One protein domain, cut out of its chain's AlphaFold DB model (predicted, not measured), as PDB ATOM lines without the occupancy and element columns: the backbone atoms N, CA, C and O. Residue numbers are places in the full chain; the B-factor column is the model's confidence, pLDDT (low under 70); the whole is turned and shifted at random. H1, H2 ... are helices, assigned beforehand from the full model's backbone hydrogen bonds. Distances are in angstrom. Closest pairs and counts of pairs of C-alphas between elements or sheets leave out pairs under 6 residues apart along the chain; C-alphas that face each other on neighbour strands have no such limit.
ATOM      1  N   LEU A  13      32.497 -53.083 -22.975       62.62
ATOM      2  CA  LEU A  13      33.628 -53.850 -23.526       62.62
ATOM      3  C   LEU A  13      34.346 -53.083 -24.653       62.62
ATOM      4  O   LEU A  13      35.546 -53.278 -24.866       62.62
ATOM      5  N   SER A  14      33.630 -52.186 -25.341       76.56
ATOM      6  CA  SER A  14      34.188 -51.284 -26.347       76.56
ATOM      7  C   SER A  14      35.147 -50.263 -25.733       76.56
ATOM      8  O   SER A  14      36.258 -50.132 -26.245       76.56
ATOM      9  N   ALA A  15      34.811 -49.633 -24.601       85.94
ATOM     10  CA  ALA A  15      35.692 -48.664 -23.944       85.94
ATOM     11  C   ALA A  15      37.050 -49.283 -23.567       85.94
ATOM     12  O   ALA A  15      38.096 -48.717 -23.878       85.94
ATOM     13  N   LYS A  16      37.066 -50.495 -22.991       89.25
ATOM     14  CA  LYS A  16      38.325 -51.200 -22.659       89.25
ATOM     15  C   LYS A  16      39.174 -51.503 -23.895       89.25
ATOM     16  O   LYS A  16      40.401 -51.416 -23.843       89.25
ATOM     17  N   ARG A  17      38.538 -51.886 -25.010       89.19
ATOM     18  CA  ARG A  17      39.239 -52.134 -26.279       89.19
ATOM     19  C   ARG A  17      39.860 -50.844 -26.818       89.19
ATOM     20  O   ARG A  17      41.012 -50.892 -27.237       89.19
ATOM     21  N   VAL A  18      39.121 -49.735 -26.782       90.69
ATOM     22  CA  VAL A  18      39.592 -48.418 -27.234       90.69
ATOM     23  C   VAL A  18      40.797 -47.969 -26.413       90.69
ATOM     24  O   VAL A  18      41.845 -47.701 -26.994       90.69
ATOM     25  N   TRP A  19      40.696 -47.999 -25.079       94.44
ATOM     26  CA  TRP A  19      41.798 -47.628 -24.185       94.44
ATOM     27  C   TRP A  19      43.066 -48.427 -24.456       94.44
ATOM     28  O   TRP A  19      44.138 -47.857 -24.609       94.44
ATOM     29  N   ARG A  20      42.945 -49.745 -24.638       93.31
ATOM     30  CA  ARG A  20      44.100 -50.590 -24.956       93.31
ATOM     31  C   ARG A  20      44.785 -50.199 -26.270       93.31
ATOM     32  O   ARG A  20      46.004 -50.315 -26.370       93.31
ATOM     33  N   ILE A  21      44.022 -49.800 -27.291       93.94
ATOM     34  CA  ILE A  21      44.591 -49.350 -28.570       93.94
ATOM     35  C   ILE A  21      45.270 -47.992 -28.382       93.94
ATOM     36  O   ILE A  21      46.419 -47.838 -28.789       93.94
ATOM     37  N   TYR A  22      44.598 -47.048 -27.721       95.75
ATOM     38  CA  TYR A  22      45.142 -45.727 -27.410       95.75
ATOM     39  C   TYR A  22      46.459 -45.821 -26.623       95.75
ATOM     40  O   TYR A  22      47.486 -45.317 -27.079       95.75
ATOM     41  N   ASP A  23      46.465 -46.560 -25.509       95.88
ATOM     42  CA  ASP A  23      47.642 -46.733 -24.655       95.88
ATOM     43  C   ASP A  23      48.799 -47.368 -25.431       95.88
ATOM     44  O   ASP A  23      49.949 -46.948 -25.297       95.88
ATOM     45  N   ARG A  24      48.507 -48.352 -26.294       95.88
ATOM     46  CA  ARG A  24      49.512 -48.987 -27.157       95.88
ATOM     47  C   ARG A  24      50.129 -47.989 -28.135       95.88
ATOM     48  O   ARG A  24      51.341 -48.043 -28.340       95.88
ATOM     49  N   LEU A  25      49.325 -47.121 -28.748       97.38
ATOM     50  CA  LEU A  25      49.799 -46.126 -29.710       97.38
ATOM     51  C   LEU A  25      50.686 -45.088 -29.033       97.38
ATOM     52  O   LEU A  25      51.824 -44.903 -29.456       97.38
ATOM     53  N   VAL A  26      50.209 -44.478 -27.949       97.06
ATOM     54  CA  VAL A  26      50.964 -43.452 -27.219       97.06
ATOM     55  C   VAL A  26      52.229 -44.036 -26.594       97.06
ATOM     56  O   VAL A  26      53.291 -43.433 -26.706       97.06
ATOM     57  N   SER A  27      52.175 -45.245 -26.029       96.88
ATOM     58  CA  SER A  27      53.362 -45.877 -25.431       96.88
ATOM     59  C   SER A  27      54.429 -46.248 -26.464       96.88
ATOM     60  O   SER A  27      55.617 -46.181 -26.163       96.88
ATOM     61  N   ARG A  28      54.035 -46.659 -27.681       96.94
ATOM     62  CA  ARG A  28      54.988 -47.033 -28.744       96.94
ATOM     63  C   ARG A  28      55.512 -45.846 -29.536       96.94
ATOM     64  O   ARG A  28      56.658 -45.876 -29.968       96.94
ATOM     65  N   LEU A  29      54.667 -44.848 -29.770       97.38
ATOM     66  CA  LEU A  29      54.963 -43.717 -30.649       97.38
ATOM     67  C   LEU A  29      55.242 -42.427 -29.867       97.38
ATOM     68  O   LEU A  29      55.543 -41.410 -30.476       97.38
ATOM     69  N   GLY A  30      55.183 -42.463 -28.536       96.81
ATOM     70  CA  GLY A  30      55.617 -41.405 -27.623       96.81
ATOM     71  C   GLY A  30      54.500 -40.478 -27.140       96.81
ATOM     72  O   GLY A  30      54.406 -40.212 -25.945       96.81
ATOM     73  N   SER A  31      53.656 -39.967 -28.039       97.06
ATOM     74  CA  SER A  31      52.575 -39.035 -27.684       97.06
ATOM     75  C   SER A  31      51.422 -39.081 -28.680       97.06
ATOM     76  O   SER A  31      51.611 -39.448 -29.838       97.06
ATOM     77  N   GLU A  32      50.229 -38.655 -28.258       96.38
ATOM     78  CA  GLU A  32      49.079 -38.501 -29.158       96.38
ATOM     79  C   GLU A  32      49.379 -37.516 -30.296       96.38
ATOM     80  O   GLU A  32      49.089 -37.808 -31.452       96.38
ATOM     81  N   TYR A  33      50.050 -36.401 -29.995       97.06
ATOM     82  CA  TYR A  33      50.475 -35.424 -31.000       97.06
ATOM     83  C   TYR A  33      51.310 -36.084 -32.106       97.06
ATOM     84  O   TYR A  33      51.012 -35.940 -33.290       97.06
ATOM     85  N   ARG A  34      52.313 -36.889 -31.726       97.00
ATOM     86  CA  ARG A  34      53.140 -37.619 -32.689       97.00
ATOM     87  C   ARG A  34      52.322 -38.651 -33.463       97.00
ATOM     88  O   ARG A  34      52.463 -38.735 -34.681       97.00
ATOM     89  N   VAL A  35      51.449 -39.405 -32.791       97.38
ATOM     90  CA  VAL A  35      50.550 -40.380 -33.437       97.38
ATOM     91  C   VAL A  35      49.662 -39.706 -34.478       97.38
ATOM     92  O   VAL A  35      49.480 -40.263 -35.556       97.38
ATOM     93  N   LEU A  36      49.123 -38.523 -34.195       96.31
ATOM     94  CA  LEU A  36      48.169 -37.856 -35.074       96.31
ATOM     95  C   LEU A  36      48.822 -36.999 -36.150       96.31
ATOM     96  O   LEU A  36      48.192 -36.829 -37.181       96.31
ATOM     97  N   LEU A  37      50.056 -36.516 -35.983       96.25
ATOM     98  CA  LEU A  37      50.639 -35.537 -36.915       96.25
ATOM     99  C   LEU A  37      51.926 -35.997 -37.610       96.25
ATOM    100  O   LEU A  37      52.150 -35.625 -38.758       96.25
ATOM    101  N   GLU A  38      52.755 -36.820 -36.963       96.69
ATOM    102  CA  GLU A  38      54.141 -37.051 -37.410       96.69
ATOM    103  C   GLU A  38      54.457 -38.513 -37.745       96.69
ATOM    104  O   GLU A  38      55.230 -38.783 -38.662       96.69
ATOM    105  N   ALA A  39      53.881 -39.469 -37.008       97.69
ATOM    106  CA  ALA A  39      54.223 -40.886 -37.119       97.69
ATOM    107  C   ALA A  39      53.998 -41.395 -38.546       97.69
ATOM    108  O   ALA A  39      52.918 -41.217 -39.108       97.69
ATOM    109  N   SER A  40      54.989 -42.047 -39.139       97.69
ATOM    110  CA  SER A  40      54.892 -42.554 -40.505       97.69
ATOM    111  C   SER A  40      53.792 -43.610 -40.643       97.69
ATOM    112  O   SER A  40      53.429 -44.302 -39.689       97.69
ATOM    113  N   ARG A  41      53.290 -43.799 -41.869       97.44
ATOM    114  CA  ARG A  41      52.301 -44.846 -42.164       97.44
ATOM    115  C   ARG A  41      52.768 -46.226 -41.687       97.44
ATOM    116  O   ARG A  41      51.980 -46.977 -41.129       97.44
ATOM    117  N   ARG A  42      54.053 -46.552 -41.870       97.88
ATOM    118  CA  ARG A  42      54.630 -47.831 -41.435       97.88
ATOM    119  C   ARG A  42      54.581 -47.992 -39.913       97.88
ATOM    120  O   ARG A  42      54.095 -49.016 -39.444       97.88
ATOM    121  N   GLU A  43      55.034 -46.984 -39.168       97.88
ATOM    122  CA  GLU A  43      54.963 -46.981 -37.699       97.88
ATOM    123  C   GLU A  43      53.517 -47.159 -37.213       97.88
ATOM    124  O   GLU A  43      53.266 -47.926 -36.285       97.88
ATOM    125  N   LEU A  44      52.552 -46.503 -37.868       97.56
ATOM    126  CA  LEU A  44      51.132 -46.626 -37.539       97.56
ATOM    127  C   LEU A  44      50.582 -48.028 -37.813       97.56
ATOM    128  O   LEU A  44      49.906 -48.567 -36.942       97.56
ATOM    129  N   VAL A  45      50.887 -48.655 -38.954       97.38
ATOM    130  CA  VAL A  45      50.445 -50.038 -39.233       97.38
ATOM    131  C   VAL A  45      51.016 -51.006 -38.195       97.38
ATOM    132  O   VAL A  45      50.286 -51.838 -37.657       97.38
ATOM    133  N   GLU A  46      52.302 -50.882 -37.860       96.69
ATOM    134  CA  GLU A  46      52.956 -51.730 -36.853       96.69
ATOM    135  C   GLU A  46      52.364 -51.504 -35.442       96.69
ATOM    136  O   GLU A  46      52.125 -52.447 -34.670       96.69
ATOM    137  N   ALA A  47      52.075 -50.247 -35.091       96.38
ATOM    138  CA  ALA A  47      51.545 -49.886 -33.785       96.38
ATOM    139  C   ALA A  47      50.046 -50.188 -33.636       96.38
ATOM    140  O   ALA A  47      49.650 -50.633 -32.563       96.38
ATOM    141  N   THR A  48      49.223 -50.011 -34.669       94.94
ATOM    142  CA  THR A  48      47.778 -50.304 -34.634       94.94
ATOM    143  C   THR A  48      47.500 -51.792 -34.850       94.94
ATOM    144  O   THR A  48      46.689 -52.380 -34.133       94.94
ATOM    145  N   GLY A  49      48.200 -52.425 -35.797       95.00
ATOM    146  CA  GLY A  49      47.819 -53.718 -36.365       95.00
ATOM    147  C   GLY A  49      46.567 -53.651 -37.250       95.00
ATOM    148  O   GLY A  49      45.987 -54.694 -37.536       95.00
ATOM    149  N   ASP A  50      46.133 -52.450 -37.645       95.19
ATOM    150  CA  ASP A  50      44.900 -52.209 -38.393       95.19
ATOM    151  C   ASP A  50      45.147 -51.171 -39.499       95.19
ATOM    152  O   ASP A  50      45.440 -49.995 -39.253       95.19
ATOM    153  N   VAL A  51      45.028 -51.627 -40.747       95.62
ATOM    154  CA  VAL A  51      45.228 -50.782 -41.928       95.62
ATOM    155  C   VAL A  51      44.109 -49.748 -42.058       95.62
ATOM    156  O   VAL A  51      44.409 -48.603 -42.373       95.62
ATOM    157  N   LYS A  52      42.849 -50.095 -41.755       93.88
ATOM    158  CA  LYS A  52      41.709 -49.166 -41.858       93.88
ATOM    159  C   LYS A  52      41.871 -48.013 -40.869       93.88
ATOM    160  O   LYS A  52      41.709 -46.855 -41.245       93.88
ATOM    161  N   LEU A  53      42.269 -48.314 -39.631       94.62
ATOM    162  CA  LEU A  53      42.569 -47.283 -38.632       94.62
ATOM    163  C   LEU A  53      43.765 -46.413 -39.049       94.62
ATOM    164  O   LEU A  53      43.732 -45.196 -38.877       94.62
ATOM    165  N   THR A  54      44.807 -47.024 -39.616       96.69
ATOM    166  CA  THR A  54      45.976 -46.283 -40.107       96.69
ATOM    167  C   THR A  54      45.598 -45.316 -41.227       96.69
ATOM    168  O   THR A  54      45.961 -44.143 -41.155       96.69
ATOM    169  N   GLU A  55      44.837 -45.768 -42.226       95.81
ATOM    170  CA  GLU A  55      44.379 -44.902 -43.317       95.81
ATOM    171  C   GLU A  55      43.501 -43.763 -42.812       95.81
ATOM    172  O   GLU A  55      43.635 -42.644 -43.294       95.81
ATOM    173  N   LEU A  56      42.659 -44.004 -41.804       95.69
ATOM    174  CA  LEU A  56      41.835 -42.949 -41.222       95.69
ATOM    175  C   LEU A  56      42.684 -41.848 -40.565       95.69
ATOM    176  O   LEU A  56      42.398 -40.664 -40.746       95.69
ATOM    177  N   ILE A  57      43.753 -42.216 -39.849       96.12
ATOM    178  CA  ILE A  57      44.696 -41.250 -39.261       96.12
ATOM    179  C   ILE A  57      45.413 -40.463 -40.363       96.12
ATOM    180  O   ILE A  57      45.525 -39.242 -40.279       96.12
ATOM    181  N   ILE A  58      45.880 -41.139 -41.417       96.81
ATOM    182  CA  ILE A  58      46.541 -40.469 -42.545       96.81
ATOM    183  C   ILE A  58      45.575 -39.519 -43.262       96.81
ATOM    184  O   ILE A  58      45.934 -38.370 -43.501       96.81
ATOM    185  N   ALA A  59      44.346 -39.959 -43.537       94.81
ATOM    186  CA  ALA A  59      43.324 -39.146 -44.182       94.81
ATOM    187  C   ALA A  59      42.981 -37.900 -43.356       94.81
ATOM    188  O   ALA A  59      42.750 -36.829 -43.920       94.81
ATOM    189  N   GLN A  60      42.963 -38.019 -42.024       94.56
ATOM    190  CA  GLN A  60      42.749 -36.879 -41.136       94.56
ATOM    191  C   GLN A  60      43.855 -35.832 -41.322       94.56
ATOM    192  O   GLN A  60      43.541 -34.651 -41.473       94.56
ATOM    193  N   ARG A  61      45.123 -36.254 -41.387       95.12
ATOM    194  CA  ARG A  61      46.269 -35.344 -41.569       95.12
ATOM    195  C   ARG A  61      46.234 -34.613 -42.898       95.12
ATOM    196  O   ARG A  61      46.607 -33.448 -42.972       95.12
ATOM    197  N   THR A  62      45.821 -35.312 -43.948       94.94
ATOM    198  CA  THR A  62      45.768 -34.769 -45.307       94.94
ATOM    199  C   THR A  62      44.473 -34.013 -45.594       94.94
ATOM    200  O   THR A  62      44.319 -33.486 -46.692       94.94
ATOM    201  N   GLY A  63      43.536 -33.960 -44.641       93.19
ATOM    202  CA  GLY A  63      42.233 -33.322 -44.825       93.19
ATOM    203  C   GLY A  63      41.334 -34.038 -45.837       93.19
ATOM    204  O   GLY A  63      40.434 -33.421 -46.395       93.19
ATOM    205  N   SER A  64      41.571 -35.327 -46.098       93.75
ATOM    206  CA  SER A  64      40.831 -36.116 -47.093       93.75
ATOM    207  C   SER A  64      39.735 -36.997 -46.489       93.75
ATOM    208  O   SER A  64      39.159 -37.829 -47.188       93.75
TER     209      SER A  64
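What this domain is: This is residues 13 to 64 of the 104 residues of an uncharacterized protein of Candidatus Bathyarchaeota archaeon (UniProt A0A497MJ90). One long helix, H1, sticks out with residues 13 to 20 as an arm, while its later residues join three shorter helices in a small body. There H3 packs at steep angles on both H1 and H4, which stay apart from each other, and H2 turns off at a corner after H1. The printed part has 52 residues with four named helices, H1 to H4 in chain order, and no named strand; the class is all helix. It is compact, with a radius of gyration of the C-alphas of 10.6 A, and spans 31 by 21 by 17 A, only just elongated.

Where its parts are: H1 holds residues 13 to 29, beginning at C-alpha 13 (33.628, -53.850, -23.526), and is 24.7 A long. H2 holds residues 32 to 37, 8.4 A. H3 holds residues 41 to 48, 10.3 A. H4 holds residues 51 to 61, 15.5 A, ending at C-alpha 61 (46.269, -35.344, -41.569).

How they stand to each other: H1 and H2 touch only at the corner, the closest C-alphas being those of Val 26 and Glu 32, 5.6 A. H1 touches H3 at a steep tilt of 45 degrees, opposite ways; the closest C-alphas, of Leu 25 and Ala 47, are 5.8 A apart. H2 and H3 are close but not clearly touching. H3 touches H4 at a steep tilt of 54 degrees, closest at the C-alphas of Leu 44 and Thr 54, 5.8 A. H2 and H4 only just touch, with 3 pairs of C-alphas within 8 A, the closest those of Leu 37 and Arg 61, 6.4 A. In H1, H2, H3 and H4 every O i to N i+4 pair is within hydrogen-bond range.

The domain as a whole: The C-alphas farthest apart, of Leu 13 and Thr 62, are 31.4 A apart. The printed part has no cut, and its three links are tight. The mean pLDDT of the printed part is 94.5; residue 13 alone is under 70.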